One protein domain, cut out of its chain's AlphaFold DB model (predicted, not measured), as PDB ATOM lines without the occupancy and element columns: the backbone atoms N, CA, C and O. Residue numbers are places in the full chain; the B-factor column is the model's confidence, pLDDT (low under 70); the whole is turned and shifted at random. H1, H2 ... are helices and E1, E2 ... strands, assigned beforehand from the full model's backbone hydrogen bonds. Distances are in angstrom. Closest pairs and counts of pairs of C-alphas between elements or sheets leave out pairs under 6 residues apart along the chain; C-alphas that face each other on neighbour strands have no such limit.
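What this domain is: This is residues 53 to 109 of the 110 residues of an uncharacterized protein of Roseomonas rhizosphaerae (UniProt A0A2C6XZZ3). A short hairpin, E1 and E2, and a longer one, E3 and E4, are joined by a long loop into a loose, open shape, with a small helix, H1, after E4. The tip of the longer hairpin, residues 90 to 95, sticks out. The 57 printed residues hold E1, E2, E3, E4 and H1 in that order, in two antiparallel two-stranded sheets, mostly strand. The whole is loose, with a radius of gyration of the C-alphas of 14.0 A, and spans 41 by 32 by 16 A.

Where its parts are: E1, residues 57 to 60, begins at C-alpha (-1.135, -25.949, 24.107); E2 is residues 68 to 71. E3, residues 84 to 91, measures 20.9 A and E4, residues 94 to 101, 22.1 A. H1, residues 103 to 107, ends at C-alpha (14.976, -0.273, 13.952).

How they stand to each other: In the first hairpin, N 58 and O 70 are 2.8 A apart, within hydrogen-bond range. In the second, N 87 and O 98 are at 2.8 A. E2 and E3 are apart. The closest C-alphas of E3 and H1, Met 84 and Gly 105, are 7.0 A apart. In H1, 0 of 1 O i to N i+4 pairs and 1 of 2 O i to N i+3 pairs are within range.

The domain as a whole: The farthest C-alphas, Ala 63 and Ala 109, are 41.8 A apart. The printed part has no cut; the link E2 to E3 is long. Mean pLDDT of the printed part is 70.6, and residues 103 to 109 are among those under 70.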
ATOM      1  N   GLY A  53      -6.229 -19.379  21.380       53.44
ATOM      2  CA  GLY A  53      -6.315 -19.664  19.958       53.44
ATOM      3  C   GLY A  53      -6.630 -21.137  19.806       53.44
ATOM      4  O   GLY A  53      -5.930 -21.962  20.388       53.44
ATOM      5  N   GLY A  54      -7.715 -21.479  19.109       60.56
ATOM      6  CA  GLY A  54      -8.091 -22.879  18.929       60.56
ATOM      7  C   GLY A  54      -6.872 -23.675  18.455       60.56
ATOM      8  O   GLY A  54      -6.349 -23.414  17.372       60.56
ATOM      9  N   GLY A  55      -6.377 -24.580  19.299       65.06
ATOM     10  CA  GLY A  55      -5.082 -25.219  19.103       65.06
ATOM     11  C   GLY A  55      -4.586 -25.918  20.363       65.06
ATOM     12  O   GLY A  55      -4.971 -25.579  21.481       65.06
ATOM     13  N   ALA A  56      -3.740 -26.928  20.176       71.62
ATOM     14  CA  ALA A  56      -3.124 -27.631  21.289       71.62
ATOM     15  C   ALA A  56      -2.061 -26.738  21.953       71.62
ATOM     16  O   ALA A  56      -1.224 -26.131  21.272       71.62
ATOM     17  N   VAL A  57      -2.087 -26.697  23.284       74.94
ATOM     18  CA  VAL A  57      -1.135 -25.949  24.107       74.94
ATOM     19  C   VAL A  57      -0.506 -26.857  25.153       74.94
ATOM     20  O   VAL A  57      -1.141 -27.789  25.644       74.94
ATOM     21  N   ALA A  58       0.738 -26.559  25.510       77.81
ATOM     22  CA  ALA A  58       1.361 -27.034  26.733       77.81
ATOM     23  C   ALA A  58       1.284 -25.920  27.783       77.81
ATOM     24  O   ALA A  58       1.665 -24.778  27.514       77.81
ATOM     25  N   LEU A  59       0.788 -26.260  28.968       75.88
ATOM     26  CA  LEU A  59       0.804 -25.389  30.137       75.88
ATOM     27  C   LEU A  59       1.954 -25.833  31.036       75.88
ATOM     28  O   LEU A  59       2.057 -27.013  31.368       75.88
ATOM     29  N   THR A  60       2.813 -24.899  31.421       80.19
ATOM     30  CA  THR A  60       3.880 -25.141  32.398       80.19
ATOM     31  C   THR A  60       3.803 -24.095  33.501       80.19
ATOM     32  O   THR A  60       3.592 -22.920  33.209       80.19
ATOM     33  N   GLY A  61       3.990 -24.518  34.751       67.44
ATOM     34  CA  GLY A  61       3.725 -23.695  35.936       67.44
ATOM     35  C   GLY A  61       2.307 -23.900  36.486       67.44
ATOM     36  O   GLY A  61       1.422 -24.416  35.801       67.44
ATOM     37  N   GLY A  62       2.104 -23.538  37.751       64.56
ATOM     38  CA  GLY A  62       0.868 -23.765  38.502       64.56
ATOM     39  C   GLY A  62       0.902 -23.064  39.860       64.56
ATOM     40  O   GLY A  62       1.875 -22.386  40.159       64.56
ATOM     41  N   ALA A  63      -0.172 -23.197  40.648       45.84
ATOM     42  CA  ALA A  63      -0.462 -22.403  41.852       45.84
ATOM     43  C   ALA A  63       0.786 -21.960  42.651       45.84
ATOM     44  O   ALA A  63       1.406 -22.761  43.348       45.84
ATOM     45  N   GLY A  64       1.122 -20.668  42.544       59.78
ATOM     46  CA  GLY A  64       2.283 -20.033  43.185       59.78
ATOM     47  C   GLY A  64       3.440 -19.678  42.238       59.78
ATOM     48  O   GLY A  64       4.298 -18.888  42.616       59.78
ATOM     49  N   GLU A  65       3.448 -20.199  41.010       74.75
ATOM     50  CA  GLU A  65       4.470 -19.952  39.985       74.75
ATOM     51  C   GLU A  65       3.899 -19.232  38.753       74.75
ATOM     52  O   GLU A  65       2.689 -19.204  38.515       74.75
ATOM     53  N   ASN A  66       4.788 -18.673  37.925       68.38
ATOM     54  CA  ASN A  66       4.407 -18.058  36.656       68.38
ATOM     55  C   ASN A  66       3.833 -19.114  35.699       68.38
ATOM     56  O   ASN A  66       4.548 -20.007  35.240       68.38
ATOM     57  N   LEU A  67       2.553 -18.981  35.350       63.88
ATOM     58  CA  LEU A  67       1.919 -19.810  34.330       63.88
ATOM     59  C   LEU A  67       2.436 -19.414  32.941       63.88
ATOM     60  O   LEU A  67       2.297 -18.269  32.513       63.88
ATOM     61  N   THR A  68       2.994 -20.377  32.216       73.88
ATOM     62  CA  THR A  68       3.440 -20.217  30.829       73.88
ATOM     63  C   THR A  68       2.577 -21.073  29.911       73.88
ATOM     64  O   THR A  68       2.422 -22.276  30.126       73.88
ATOM     65  N   ILE A  69       2.034 -20.452  28.863       74.38
ATOM     66  CA  ILE A  69       1.240 -21.118  27.826       74.38
ATOM     67  C   ILE A  69       2.084 -21.204  26.555       74.38
ATOM     68  O   ILE A  69       2.465 -20.180  25.990       74.38
ATOM     69  N   THR A  70       2.358 -22.420  26.087       77.69
ATOM     70  CA  THR A  70       3.118 -22.666  24.857       77.69
ATOM     71  C   THR A  70       2.221 -23.291  23.797       77.69
ATOM     72  O   THR A  70       1.727 -24.400  23.971       77.69
ATOM     73  N   TYR A  71       2.036 -22.602  22.673       78.38
ATOM     74  CA  TYR A  71       1.311 -23.135  21.519       78.38
ATOM     75  C   TYR A  71       2.197 -24.071  20.694       78.38
ATOM     76  O   TYR A  71       3.295 -23.679  20.295       78.38
ATOM     77  N   PHE A  72       1.703 -25.274  20.375       80.12
ATOM     78  CA  PHE A  72       2.393 -26.168  19.434       80.12
ATOM     79  C   PHE A  72       2.361 -25.620  18.001       80.12
ATOM     80  O   PHE A  72       3.326 -25.768  17.256       80.12
ATOM     81  N   ASP A  73       1.274 -24.934  17.640       79.06
ATOM     82  CA  ASP A  73       1.144 -24.180  16.396       79.06
ATOM     83  C   ASP A  73       1.107 -22.676  16.708       79.06
ATOM     84  O   ASP A  73       0.088 -22.138  17.147       79.06
ATOM     85  N   ARG A  74       2.225 -21.977  16.465       73.50
ATOM     86  CA  ARG A  74       2.323 -20.530  16.724       73.50
ATOM     87  C   ARG A  74       1.386 -19.689  15.859       73.50
ATOM     88  O   ARG A  74       1.116 -18.558  16.241       73.50
ATOM     89  N   SER A  75       0.869 -20.208  14.740       75.62
ATOM     90  CA  SER A  75      -0.112 -19.478  13.923       75.62
ATOM     91  C   SER A  75      -1.456 -19.298  14.636       75.62
ATOM     92  O   SER A  75      -2.252 -18.446  14.245       75.62
ATOM     93  N   LYS A  76      -1.709 -20.086  15.691       69.12
ATOM     94  CA  LYS A  76      -2.895 -19.966  16.549       69.12
ATOM     95  C   LYS A  76      -2.712 -18.947  17.663       69.12
ATOM     96  O   LYS A  76      -3.705 -18.471  18.201       69.12
ATOM     97  N   ALA A  77      -1.471 -18.601  18.004       72.69
ATOM     98  CA  ALA A  77      -1.210 -17.571  18.994       72.69
ATOM     99  C   ALA A  77      -1.614 -16.199  18.442       72.69
ATOM    100  O   ALA A  77      -1.429 -15.906  17.259       72.69
ATOM    101  N   GLN A  78      -2.140 -15.337  19.311       71.56
ATOM    102  CA  GLN A  78      -2.400 -13.955  18.932       71.56
ATOM    103  C   GLN A  78      -1.080 -13.287  18.532       71.56
ATOM    104  O   GLN A  78      -0.140 -13.210  19.325       71.56
ATOM    105  N   MET A  79      -1.017 -12.790  17.297       72.19
ATOM    106  CA  MET A  79       0.121 -11.994  16.858       72.19
ATOM    107  C   MET A  79       0.031 -10.581  17.446       72.19
ATOM    108  O   MET A  79      -1.056  -9.989  17.432       72.19
ATOM    109  N   PRO A  80       1.150 -10.014  17.931       72.94
ATOM    110  CA  PRO A  80       1.197  -8.600  18.260       72.94
ATOM    111  C   PRO A  80       0.856  -7.760  17.022       72.94
ATOM    112  O   PRO A  80       1.208  -8.147  15.900       72.94
ATOM    113  N   PRO A  81       0.246  -6.578  17.206       78.12
ATOM    114  CA  PRO A  81       0.256  -5.558  16.169       78.12
ATOM    115  C   PRO A  81       1.692  -5.281  15.698       78.12
ATOM    116  O   PRO A  81       2.646  -5.386  16.476       78.12
ATOM    117  N   ALA A  82       1.856  -4.931  14.422       81.12
ATOM    118  CA  ALA A  82       3.173  -4.688  13.843       81.12
ATOM    119  C   ALA A  82       3.951  -3.641  14.659       81.12
ATOM    120  O   ALA A  82       3.437  -2.564  14.957       81.12
ATOM    121  N   GLY A  83       5.186  -3.974  15.036       83.50
ATOM    122  CA  GLY A  83       6.041  -3.091  15.832       83.50
ATOM    123  C   GLY A  83       5.648  -2.959  17.306       83.50
ATOM    124  O   GLY A  83       6.233  -2.124  17.986       83.50
ATOM    125  N   MET A  84       4.715  -3.766  17.817       81.00
ATOM    126  CA  MET A  84       4.317  -3.776  19.228       81.00
ATOM    127  C   MET A  84       4.797  -5.041  19.954       81.00
ATOM    128  O   MET A  84       5.096  -6.069  19.348       81.00
ATOM    129  N   THR A  85       4.889  -4.979  21.278       79.38
ATOM    130  CA  THR A  85       5.230  -6.095  22.170       79.38
ATOM    131  C   THR A  85       4.232  -6.122  23.332       79.38
ATOM    132  O   THR A  85       3.901  -5.055  23.852       79.38
ATOM    133  N   PRO A  86       3.705  -7.296  23.730       75.81
ATOM    134  CA  PRO A  86       2.775  -7.378  24.851       75.81
ATOM    135  C   PRO A  86       3.516  -7.170  26.172       75.81
ATOM    136  O   PRO A  86       4.585  -7.742  26.387       75.81
ATOM    137  N   VAL A  87       2.917  -6.403  27.072       77.38
ATOM    138  CA  VAL A  87       3.349  -6.216  28.458       77.38
ATOM    139  C   VAL A  87       2.161  -6.497  29.362       77.38
ATOM    140  O   VAL A  87       1.057  -6.014  29.121       77.38
ATOM    141  N   ILE A  88       2.386  -7.287  30.407       74.69
ATOM    142  CA  ILE A  88       1.369  -7.547  31.422       74.69
ATOM    143  C   ILE A  88       1.384  -6.374  32.405       74.69
ATOM    144  O   ILE A  88       2.379  -6.154  33.094       74.69
ATOM    145  N   ALA A  89       0.290  -5.621  32.455       74.50
ATOM    146  CA  ALA A  89       0.063  -4.567  33.431       74.50
ATOM    147  C   ALA A  89      -0.850  -5.106  34.540       74.50
ATOM    148  O   ALA A  89      -2.001  -5.458  34.291       74.50
ATOM    149  N   GLN A  90      -0.339  -5.179  35.768       74.69
ATOM    150  CA  GLN A  90      -1.157  -5.483  36.943       74.69
ATOM    151  C   GLN A  90      -1.622  -4.189  37.610       74.69
ATOM    152  O   GLN A  90      -0.815  -3.310  37.907       74.69
ATOM    153  N   GLN A  91      -2.927  -4.090  37.865       70.62
ATOM    154  CA  GLN A  91      -3.543  -3.007  38.628       70.62
ATOM    155  C   GLN A  91      -4.459  -3.602  39.702       70.62
ATOM    156  O   GLN A  91      -5.612  -3.950  39.442       70.62
ATOM    157  N   GLY A  92      -3.933  -3.738  40.921       79.88
ATOM    158  CA  GLY A  92      -4.627  -4.431  42.009       79.88
ATOM    159  C   GLY A  92      -4.811  -5.916  41.687       79.88
ATOM    160  O   GLY A  92      -3.837  -6.608  41.402       79.88
ATOM    161  N   GLU A  93      -6.057  -6.387  41.713       68.19
ATOM    162  CA  GLU A  93      -6.430  -7.761  41.338       68.19
ATOM    163  C   GLU A  93      -6.627  -7.932  39.821       68.19
ATOM    164  O   GLU A  93      -6.692  -9.054  39.314       68.19
ATOM    165  N   ASN A  94      -6.689  -6.827  39.073       57.44
ATOM    166  CA  ASN A  94      -6.864  -6.868  37.630       57.44
ATOM    167  C   ASN A  94      -5.523  -7.067  36.925       57.44
ATOM    168  O   ASN A  94      -4.510  -6.448  37.257       57.44
ATOM    169  N   THR A  95      -5.541  -7.913  35.899       64.69
ATOM    170  CA  THR A  95      -4.402  -8.140  35.009       64.69
ATOM    171  C   THR A  95      -4.812  -7.767  33.588       64.69
ATOM    172  O   THR A  95      -5.808  -8.269  33.079       64.69
ATOM    173  N   GLU A  96      -4.061  -6.893  32.928       70.38
ATOM    174  CA  GLU A  96      -4.306  -6.481  31.543       70.38
ATOM    175  C   GLU A  96      -3.081  -6.780  30.672       70.38
ATOM    176  O   GLU A  96      -1.943  -6.713  31.138       70.38
ATOM    177  N   ILE A  97      -3.301  -7.108  29.396       73.69
ATOM    178  CA  ILE A  97      -2.230  -7.179  28.397       73.69
ATOM    179  C   ILE A  97      -2.252  -5.878  27.595       73.69
ATOM    180  O   ILE A  97      -3.158  -5.651  26.797       73.69
ATOM    181  N   VAL A  98      -1.223  -5.053  27.770       79.62
ATOM    182  CA  VAL A  98      -1.047  -3.784  27.058       79.62
ATOM    183  C   VAL A  98       0.000  -3.961  25.962       79.62
ATOM    184  O   VAL A  98       1.077  -4.507  26.194       79.62
ATOM    185  N   TRP A  99      -0.290  -3.488  24.754       79.75
ATOM    186  CA  TRP A  99       0.665  -3.503  23.646       79.75
ATOM    187  C   TRP A  99       1.492  -2.219  23.658       79.75
ATOM    188  O   TRP A  99       0.949  -1.134  23.467       79.75
ATOM    189  N   VAL A 100       2.802  -2.339  23.865       84.44
ATOM    190  CA  VAL A 100       3.730  -1.197  23.862       84.44
ATOM    191  C   VAL A 100       4.631  -1.233  22.627       84.44
ATOM    192  O   VAL A 100       4.903  -2.324  22.116       84.44
ATOM    193  N   PRO A 101       5.134  -0.084  22.140       88.50
ATOM    194  CA  PRO A 101       6.086  -0.059  21.037       88.50
ATOM    195  C   PRO A 101       7.301  -0.946  21.316       88.50
ATOM    196  O   PRO A 101       7.962  -0.827  22.347       88.50
ATOM    197  N   SER A 102       7.600  -1.843  20.381       83.19
ATOM    198  CA  SER A 102       8.768  -2.707  20.445       83.19
ATOM    199  C   SER A 102      10.019  -1.892  20.104       83.19
ATOM    200  O   SER A 102      10.062  -1.283  19.029       83.19
ATOM    201  N   PRO A 103      11.083  -1.929  20.928       69.38
ATOM    202  CA  PRO A 103      12.371  -1.329  20.576       69.38
ATOM    203  C   PRO A 103      12.909  -1.861  19.237       69.38
ATOM    204  O   PRO A 103      13.534  -1.134  18.469       69.38
ATOM    205  N   SER A 104      12.592  -3.119  18.917       62.81
ATOM    206  CA  SER A 104      12.959  -3.791  17.670       62.81
ATOM    207  C   SER A 104      12.150  -3.309  16.458       62.81
ATOM    208  O   SER A 104      12.615  -3.424  15.327       62.81
ATOM    209  N   GLY A 105      10.956  -2.745  16.671       51.62
ATOM    210  CA  GLY A 105      10.123  -2.153  15.618       51.62
ATOM    211  C   GLY A 105      10.622  -0.779  15.163       51.62
ATOM    212  O   GLY A 105      10.467  -0.425  13.998       51.62
ATOM    213  N   ALA A 106      11.294  -0.040  16.051       50.81
ATOM    214  CA  ALA A 106      11.895   1.256  15.730       50.81
ATOM    215  C   ALA A 106      13.126   1.142  14.806       50.81
ATOM    216  O   ALA A 106      13.440   2.086  14.083       50.81
ATOM    217  N   LEU A 107      13.808  -0.010  14.803       45.75
ATOM    218  CA  LEU A 107      14.976  -0.273  13.952       45.75
ATOM    219  C   LEU A 107      14.623  -0.853  12.572       45.75
ATOM    220  O   LEU A 107      15.457  -0.800  11.677       45.75
ATOM    221  N   ALA A 108      13.408  -1.374  12.374       43.75
ATOM    222  CA  ALA A 108      12.971  -1.949  11.095       43.75
ATOM    223  C   ALA A 108      12.395  -0.911  10.105       43.75
ATOM    224  O   ALA A 108      12.043  -1.265   8.983       43.75
ATOM    225  N   ALA A 109      12.285   0.358  10.516       46.06
ATOM    226  CA  ALA A 109      11.716   1.453   9.726       46.06
ATOM    227  C   ALA A 109      12.772   2.453   9.197       46.06
ATOM    228  O   ALA A 109      12.445   3.618   8.964       46.06
TER     229      ALA A 109